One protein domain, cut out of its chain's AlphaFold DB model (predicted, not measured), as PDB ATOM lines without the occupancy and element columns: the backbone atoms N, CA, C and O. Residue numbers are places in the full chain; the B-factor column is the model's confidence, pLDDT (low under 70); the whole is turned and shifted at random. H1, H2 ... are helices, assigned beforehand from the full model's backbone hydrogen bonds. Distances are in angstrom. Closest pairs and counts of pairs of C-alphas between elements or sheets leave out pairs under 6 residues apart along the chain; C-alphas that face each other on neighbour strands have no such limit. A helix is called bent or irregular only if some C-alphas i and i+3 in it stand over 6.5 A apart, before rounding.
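Overview. This is residues 4 to 63 of the 66 residues of an uncharacterized protein of Bacillus megaterium (UniProt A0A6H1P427). The model is a long helical hairpin, H2 and H3, that spreads into a narrow V, with the shorter helix H1 set at a slant near its open end and meeting each arm at a single close pair of C-alphas. The turn of the hairpin, residues 35 to 40, sticks out at one end of the long axis, and the short H4 lies beyond the end of H3 at the other. Along the printed part you meet 60 residues with four named helices, H1, H2, H3 and H4, and no named strand; the class is all helix. The whole is loose, with a radius of gyration of the C-alphas of 13.2 A, and elongated, spanning 40 by 20 by 16 A.

Along the chain. Find C-alpha 4 at (58.772, -8.876, 29.387); there H1 begins, residues 4 to 12, 12.6 A from first to last C-alpha. Next look at C-alpha 16 at (50.552, -0.250, 13.260), where H2 begins; it is the longest helix, residues 16 to 35, 27.9 A from first to last C-alpha. H3 holds residues 39 to 55 and measures 24.8 A. H4, residues 60 to 63, is 5.4 A long and ends at C-alpha 63 at (54.705, -16.842, 10.619). None of the four helices is bent.

Arrangement. Begin with H2 and H3, a helical hairpin. They touch, closest at the C-alphas of Ala 33 and Leu 43, 4.9 A apart, and H2 does so with residues 26 to 34 alone. Their lines stand at a shallow tilt of 21 degrees, opposite ways. Now look at H1: it is close to H2 but not clearly touching, with the C-alphas of Phe 11 and Ala 19 closest at 7.2 A, at a steep tilt of 49 degrees, opposite ways. H1 is also close to H3 but not clearly touching, with the C-alphas of Val 7 and Tyr 54 closest at 7.2 A, at a steep tilt of 66 degrees, the same way. H4 is close to H1 but not clearly touching, with the C-alphas of Lys 10 and Ser 60 closest at 6.6 A. H4 is apart from H2 and from H3. In H1, H2 and H3 every O i to N i+4 pair is within hydrogen-bond range; H4 is too short for such a pair.

Size, cuts and confidence. The C-alphas farthest apart are those of Thr 37 and Lys 61, 40.6 A. The printed part runs from 4 to 63 with no cut, and its three links are tight. Residues 35 to 40 stand free. In the B-factor column the mean pLDDT of the printed part is 73.7; 17 residues are under 70, among them residues 36 to 40 and 57 to 63, and the mean of H4 is 53.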
ATOM      1  N   ILE A   4      59.078 -10.220  29.885       68.31
ATOM      2  CA  ILE A   4      58.772  -8.876  29.387       68.31
ATOM      3  C   ILE A   4      59.507  -8.531  28.080       68.31
ATOM      4  O   ILE A   4      58.972  -7.806  27.240       68.31
ATOM      5  N   GLU A   5      60.718  -9.050  27.876       67.94
ATOM      6  CA  GLU A   5      61.503  -8.806  26.665       67.94
ATOM      7  C   GLU A   5      61.008  -9.646  25.485       67.94
ATOM      8  O   GLU A   5      60.951  -9.140  24.364       67.94
ATOM      9  N   GLU A   6      60.566 -10.885  25.724       73.75
ATOM     10  CA  GLU A   6      59.930 -11.711  24.690       73.75
ATOM     11  C   GLU A   6      58.608 -11.104  24.216       73.75
ATOM     12  O   GLU A   6      58.356 -11.004  23.011       73.75
ATOM     13  N   VAL A   7      57.782 -10.635  25.153       69.12
ATOM     14  CA  VAL A   7      56.529  -9.943  24.828       69.12
ATOM     15  C   VAL A   7      56.816  -8.668  24.030       69.12
ATOM     16  O   VAL A   7      56.164  -8.416  23.013       69.12
ATOM     17  N   ARG A   8      57.841  -7.898  24.414       73.50
ATOM     18  CA  ARG A   8      58.262  -6.692  23.686       73.50
ATOM     19  C   ARG A   8      58.677  -6.996  22.244       73.50
ATOM     20  O   ARG A   8      58.310  -6.244  21.342       73.50
ATOM     21  N   GLU A   9      59.415  -8.077  22.005       76.62
ATOM     22  CA  GLU A   9      59.814  -8.472  20.649       76.62
ATOM     23  C   GLU A   9      58.629  -8.933  19.791       76.62
ATOM     24  O   GLU A   9      58.581  -8.615  18.603       76.62
ATOM     25  N   LYS A  10      57.623  -9.598  20.374       73.12
ATOM     26  CA  LYS A  10      56.374  -9.930  19.662       73.12
ATOM     27  C   LYS A  10      55.599  -8.671  19.255       73.12
ATOM     28  O   LYS A  10      55.097  -8.595  18.137       73.12
ATOM     29  N   PHE A  11      55.568  -7.654  20.117       74.56
ATOM     30  CA  PHE A  11      54.924  -6.369  19.829       74.56
ATOM     31  C   PHE A  11      55.574  -5.598  18.680       74.56
ATOM     32  O   PHE A  11      54.863  -5.046  17.844       74.56
ATOM     33  N   LYS A  12      56.910  -5.576  18.611       76.31
ATOM     34  CA  LYS A  12      57.645  -4.891  17.531       76.31
ATOM     35  C   LYS A  12      57.329  -5.443  16.139       76.31
ATOM     36  O   LYS A  12      57.593  -4.771  15.149       76.31
ATOM     37  N   GLN A  13      56.800  -6.661  16.064       80.31
ATOM     38  CA  GLN A  13      56.455  -7.329  14.812       80.31
ATOM     39  C   GLN A  13      54.990  -7.121  14.404       80.31
ATOM     40  O   GLN A  13      54.591  -7.555  13.324       80.31
ATOM     41  N   LEU A  14      54.182  -6.454  15.237       80.62
ATOM     42  CA  LEU A  14      52.822  -6.068  14.881       80.62
ATOM     43  C   LEU A  14      52.839  -4.864  13.934       80.62
ATOM     44  O   LEU A  14      53.540  -3.881  14.164       80.62
ATOM     45  N   GLY A  15      52.005  -4.917  12.894       82.81
ATOM     46  CA  GLY A  15      51.696  -3.734  12.093       82.81
ATOM     47  C   GLY A  15      50.970  -2.670  12.924       82.81
ATOM     48  O   GLY A  15      50.296  -2.986  13.906       82.81
ATOM     49  N   GLU A  16      51.068  -1.406  12.509       81.25
ATOM     50  CA  GLU A  16      50.552  -0.250  13.260       81.25
ATOM     51  C   GLU A  16      49.062  -0.374  13.622       81.25
ATOM     52  O   GLU A  16      48.673  -0.101  14.758       81.25
ATOM     53  N   SER A  17      48.229  -0.832  12.683       79.62
ATOM     54  CA  SER A  17      46.794  -1.045  12.921       79.62
ATOM     55  C   SER A  17      46.545  -2.094  14.012       79.62
ATOM     56  O   SER A  17      45.787  -1.843  14.948       79.62
ATOM     57  N   SER A  18      47.243  -3.231  13.956       79.50
ATOM     58  CA  SER A  18      47.133  -4.290  14.963       79.50
ATOM     59  C   SER A  18      47.641  -3.835  16.332       79.50
ATOM     60  O   SER A  18      47.026  -4.146  17.351       79.50
ATOM     61  N   ALA A  19      48.727  -3.057  16.366       80.31
ATOM     62  CA  ALA A  19      49.266  -2.486  17.596       80.31
ATOM     63  C   ALA A  19      48.280  -1.498  18.246       80.31
ATOM     64  O   ALA A  19      48.048  -1.579  19.452       80.31
ATOM     65  N   LYS A  20      47.645  -0.622  17.453       76.94
ATOM     66  CA  LYS A  20      46.609   0.317  17.918       76.94
ATOM     67  C   LYS A  20      45.391  -0.406  18.495       76.94
ATOM     68  O   LYS A  20      44.931  -0.048  19.577       76.94
ATOM     69  N   SER A  21      44.904  -1.448  17.823       79.62
ATOM     70  CA  SER A  21      43.775  -2.249  18.314       79.62
ATOM     71  C   SER A  21      44.095  -2.953  19.631       79.62
ATOM     72  O   SER A  21      43.280  -2.947  20.550       79.62
ATOM     73  N   LEU A  22      45.300  -3.514  19.759       81.50
ATOM     74  CA  LEU A  22      45.737  -4.172  20.990       81.50
ATOM     75  C   LEU A  22      45.849  -3.175  22.153       81.50
ATOM     76  O   LEU A  22      45.375  -3.460  23.250       81.50
ATOM     77  N   LEU A  23      46.389  -1.980  21.896       82.44
ATOM     78  CA  LEU A  23      46.432  -0.877  22.860       82.44
ATOM     79  C   LEU A  23      45.035  -0.472  23.341       82.44
ATOM     80  O   LEU A  23      44.837  -0.319  24.544       82.44
ATOM     81  N   MET A  24      44.054  -0.361  22.438       80.81
ATOM     82  CA  MET A  24      42.671  -0.063  22.828       80.81
ATOM     83  C   MET A  24      42.063  -1.155  23.711       80.81
ATOM     84  O   MET A  24      41.372  -0.832  24.672       80.81
ATOM     85  N   ILE A  25      42.325  -2.435  23.423       81.19
ATOM     86  CA  ILE A  25      41.813  -3.552  24.233       81.19
ATOM     87  C   ILE A  25      42.384  -3.494  25.653       81.19
ATOM     88  O   ILE A  25      41.632  -3.626  26.618       81.19
ATOM     89  N   ILE A  26      43.694  -3.266  25.793       81.81
ATOM     90  CA  ILE A  26      44.343  -3.109  27.105       81.81
ATOM     91  C   ILE A  26      43.730  -1.923  27.849       81.81
ATOM     92  O   ILE A  26      43.367  -2.051  29.015       81.81
ATOM     93  N   TYR A  27      43.585  -0.784  27.168       79.88
ATOM     94  CA  TYR A  27      43.069   0.436  27.774       79.88
ATOM     95  C   TYR A  27      41.623   0.268  28.249       79.88
ATOM     96  O   TYR A  27      41.326   0.582  29.394       79.88
ATOM     97  N   ALA A  28      40.743  -0.304  27.425       78.50
ATOM     98  CA  ALA A  28      39.349  -0.560  27.789       78.50
ATOM     99  C   ALA A  28      39.226  -1.514  28.988       78.50
ATOM    100  O   ALA A  28      38.376  -1.323  29.861       78.50
ATOM    101  N   ARG A  29      40.096  -2.528  29.062       76.56
ATOM    102  CA  ARG A  29      40.142  -3.452  30.199       76.56
ATOM    103  C   ARG A  29      40.627  -2.775  31.481       76.56
ATOM    104  O   ARG A  29      40.027  -2.989  32.531       76.56
ATOM    105  N   LEU A  30      41.666  -1.943  31.403       75.56
ATOM    106  CA  LEU A  30      42.151  -1.163  32.545       75.56
ATOM    107  C   LEU A  30      41.115  -0.139  33.012       75.56
ATOM    108  O   LEU A  30      40.864  -0.044  34.206       75.56
ATOM    109  N   ASP A  31      40.477   0.573  32.085       78.88
ATOM    110  CA  ASP A  31      39.421   1.542  32.377       78.88
ATOM    111  C   ASP A  31      38.228   0.876  33.072       78.88
ATOM    112  O   ASP A  31      37.787   1.326  34.125       78.88
ATOM    113  N   THR A  32      37.791  -0.283  32.571       76.88
ATOM    114  CA  THR A  32      36.733  -1.083  33.209       76.88
ATOM    115  C   THR A  32      37.132  -1.539  34.612       76.88
ATOM    116  O   THR A  32      36.302  -1.571  35.517       76.88
ATOM    117  N   ALA A  33      38.396  -1.898  34.823       71.38
ATOM    118  CA  ALA A  33      38.863  -2.347  36.125       71.38
ATOM    119  C   ALA A  33      39.081  -1.200  37.132       71.38
ATOM    120  O   ALA A  33      38.912  -1.417  38.330       71.38
ATOM    121  N   LEU A  34      39.438  -0.000  36.660       72.19
ATOM    122  CA  LEU A  34      39.635   1.197  37.485       72.19
ATOM    123  C   LEU A  34      38.315   1.900  37.820       72.19
ATOM    124  O   LEU A  34      38.131   2.342  38.950       72.19
ATOM    125  N   ASN A  35      37.409   1.991  36.846       79.38
ATOM    126  CA  ASN A  35      36.187   2.792  36.931       79.38
ATOM    127  C   ASN A  35      34.906   1.947  37.050       79.38
ATOM    128  O   ASN A  35      33.830   2.486  37.300       79.38
ATOM    129  N   GLY A  36      34.996   0.626  36.875       69.31
ATOM    130  CA  GLY A  36      33.872  -0.298  37.021       69.31
ATOM    131  C   GLY A  36      33.622  -0.751  38.463       69.31
ATOM    132  O   GLY A  36      34.436  -0.585  39.368       69.31
ATOM    133  N   THR A  37      32.482  -1.405  38.683       66.88
ATOM    134  CA  THR A  37      31.989  -1.815  40.013       66.88
ATOM    135  C   THR A  37      32.663  -3.068  40.598       66.88
ATOM    136  O   THR A  37      32.263  -3.546  41.657       66.88
ATOM    137  N   GLY A  38      33.684  -3.621  39.931       64.56
ATOM    138  CA  GLY A  38      34.294  -4.912  40.277       64.56
ATOM    139  C   GLY A  38      35.428  -4.874  41.317       64.56
ATOM    140  O   GLY A  38      35.778  -5.918  41.876       64.56
ATOM    141  N   GLY A  39      36.007  -3.698  41.591       67.19
ATOM    142  CA  GLY A  39      37.091  -3.508  42.568       67.19
ATOM    143  C   GLY A  39      38.368  -4.331  42.298       67.19
ATOM    144  O   GLY A  39      38.553  -4.916  41.229       67.19
ATOM    145  N   ASN A  40      39.261  -4.425  43.295       66.62
ATOM    146  CA  ASN A  40      40.586  -5.071  43.171       66.62
ATOM    147  C   ASN A  40      40.556  -6.520  42.649       66.62
ATOM    148  O   ASN A  40      41.512  -6.972  42.018       66.62
ATOM    149  N   LYS A  41      39.474  -7.265  42.905       70.62
ATOM    150  CA  LYS A  41      39.328  -8.650  42.433       70.62
ATOM    151  C   LYS A  41      39.173  -8.707  40.912       70.62
ATOM    152  O   LYS A  41      39.772  -9.564  40.271       70.62
ATOM    153  N   PHE A  42      38.427  -7.764  40.340       71.19
ATOM    154  CA  PHE A  42      38.225  -7.658  38.898       71.19
ATOM    155  C   PHE A  42      39.487  -7.160  38.185       71.19
ATOM    156  O   PHE A  42      39.833  -7.666  37.119       71.19
ATOM    157  N   LEU A  43      40.234  -6.246  38.815       69.81
ATOM    158  CA  LEU A  43      41.551  -5.809  38.343       69.81
ATOM    159  C   LEU A  43      42.530  -6.987  38.243       69.81
ATOM    160  O   LEU A  43      43.169  -7.169  37.210       69.81
ATOM    161  N   LYS A  44      42.606  -7.828  39.282       74.25
ATOM    162  CA  LYS A  44      43.478  -9.009  39.285       74.25
ATOM    163  C   LYS A  44      43.099 -10.011  38.188       74.25
ATOM    164  O   LYS A  44      43.972 -10.425  37.434       74.25
ATOM    165  N   GLN A  45      41.805 -10.310  38.048       78.94
ATOM    166  CA  GLN A  45      41.282 -11.174  36.983       78.94
ATOM    167  C   GLN A  45      41.629 -10.626  35.589       78.94
ATOM    168  O   GLN A  45      42.043 -11.357  34.700       78.94
ATOM    169  N   THR A  46      41.514  -9.308  35.418       76.62
ATOM    170  CA  THR A  46      41.799  -8.624  34.155       76.62
ATOM    171  C   THR A  46      43.276  -8.715  33.775       76.62
ATOM    172  O   THR A  46      43.601  -8.919  32.604       76.62
ATOM    173  N   VAL A  47      44.172  -8.567  34.754       75.69
ATOM    174  CA  VAL A  47      45.618  -8.718  34.561       75.69
ATOM    175  C   VAL A  47      45.972 -10.161  34.209       75.69
ATOM    176  O   VAL A  47      46.736 -10.372  33.270       75.69
ATOM    177  N   GLU A  48      45.390 -11.140  34.905       79.94
ATOM    178  CA  GLU A  48      45.566 -12.567  34.604       79.94
ATOM    179  C   GLU A  48      45.087 -12.892  33.180       79.94
ATOM    180  O   GLU A  48      45.843 -13.467  32.404       79.94
ATOM    181  N   ASP A  49      43.900 -12.425  32.781       80.88
ATOM    182  CA  ASP A  49      43.366 -12.653  31.435       80.88
ATOM    183  C   ASP A  49      44.210 -11.987  30.341       80.88
ATOM    184  O   ASP A  49      44.355 -12.535  29.249       80.88
ATOM    185  N   LEU A  50      44.734 -10.781  30.588       77.00
ATOM    186  CA  LEU A  50      45.624 -10.104  29.642       77.00
ATOM    187  C   LEU A  50      46.933 -10.877  29.495       77.00
ATOM    188  O   LEU A  50      47.369 -11.119  28.370       77.00
ATOM    189  N   TYR A  51      47.529 -11.299  30.611       77.88
ATOM    190  CA  TYR A  51      48.737 -12.116  30.619       77.88
ATOM    191  C   TYR A  51      48.542 -13.423  29.841       77.88
ATOM    192  O   TYR A  51      49.365 -13.771  28.994       77.88
ATOM    193  N   ASP A  52      47.415 -14.098  30.052       81.31
ATOM    194  CA  ASP A  52      47.096 -15.350  29.371       81.31
ATOM    195  C   ASP A  52      46.835 -15.152  27.869       81.31
ATOM    196  O   ASP A  52      47.154 -15.999  27.035       81.31
ATOM    197  N   MET A  53      46.294 -13.995  27.485       76.50
ATOM    198  CA  MET A  53      46.144 -13.621  26.081       76.50
ATOM    199  C   MET A  53      47.511 -13.403  25.414       76.50
ATOM    200  O   MET A  53      47.711 -13.827  24.274       76.50
ATOM    201  N   TYR A  54      48.465 -12.795  26.129       68.12
ATOM    202  CA  TYR A  54      49.843 -12.617  25.664       68.12
ATOM    203  C   TYR A  54      50.617 -13.927  25.562       68.12
ATOM    204  O   TYR A  54      51.293 -14.148  24.555       68.12
ATOM    205  N   SER A  55      50.516 -14.799  26.566       72.81
ATOM    206  CA  SER A  55      51.230 -16.082  26.603       72.81
ATOM    207  C   SER A  55      50.839 -16.992  25.431       72.81
ATOM    208  O   SER A  55      51.659 -17.761  24.926       72.81
ATOM    209  N   ARG A  56      49.608 -16.847  24.929       76.38
ATOM    210  CA  ARG A  56      49.060 -17.603  23.795       76.38
ATOM    211  C   ARG A  56      49.347 -16.990  22.425       76.38
ATOM    212  O   ARG A  56      49.020 -17.620  21.416       76.38
ATOM    213  N   LEU A  57      49.943 -15.794  22.342       69.62
ATOM    214  CA  LEU A  57      50.311 -15.213  21.049       69.62
ATOM    215  C   LEU A  57      51.333 -16.123  20.349       69.62
ATOM    216  O   LEU A  57      52.384 -16.419  20.940       69.62
ATOM    217  N   PRO A  58      51.065 -16.543  19.095       63.84
ATOM    218  CA  PRO A  58      51.957 -17.438  18.380       63.84
ATOM    219  C   PRO A  58      53.348 -16.822  18.310       63.84
ATOM    220  O   PRO A  58      53.495 -15.640  17.991       63.84
ATOM    221  N   ASP A  59      54.376 -17.625  18.583       62.16
ATOM    222  CA  ASP A  59      55.740 -17.191  18.322       62.16
ATOM    223  C   ASP A  59      55.848 -16.762  16.870       62.16
ATOM    224  O   ASP A  59      55.522 -17.513  15.947       62.16
ATOM    225  N   SER A  60      56.344 -15.550  16.661       57.12
ATOM    226  CA  SER A  60      56.485 -14.967  15.334       57.12
ATOM    227  C   SER A  60      57.372 -15.785  14.392       57.12
ATOM    228  O   SER A  60      57.290 -15.656  13.170       57.12
ATOM    229  N   LYS A  61      58.156 -16.723  14.937       54.00
ATOM    230  CA  LYS A  61      58.878 -17.739  14.167       54.00
ATOM    231  C   LYS A  61      57.953 -18.682  13.380       54.00
ATOM    232  O   LYS A  61      58.389 -19.200  12.356       54.00
ATOM    233  N   LYS A  62      56.689 -18.878  13.785       49.88
ATOM    234  CA  LYS A  62      55.697 -19.680  13.040       49.88
ATOM    235  C   LYS A  62      55.058 -18.941  11.859       49.88
ATOM    236  O   LYS A  62      54.523 -19.605  10.982       49.88
ATOM    237  N   PHE A  63      55.173 -17.614  11.780       51.81
ATOM    238  CA  PHE A  63      54.705 -16.842  10.619       51.81
ATOM    239  C   PHE A  63      55.741 -16.759   9.484       51.81
ATOM    240  O   PHE A  63      55.415 -16.316   8.388       51.81
TER     241      PHE A  63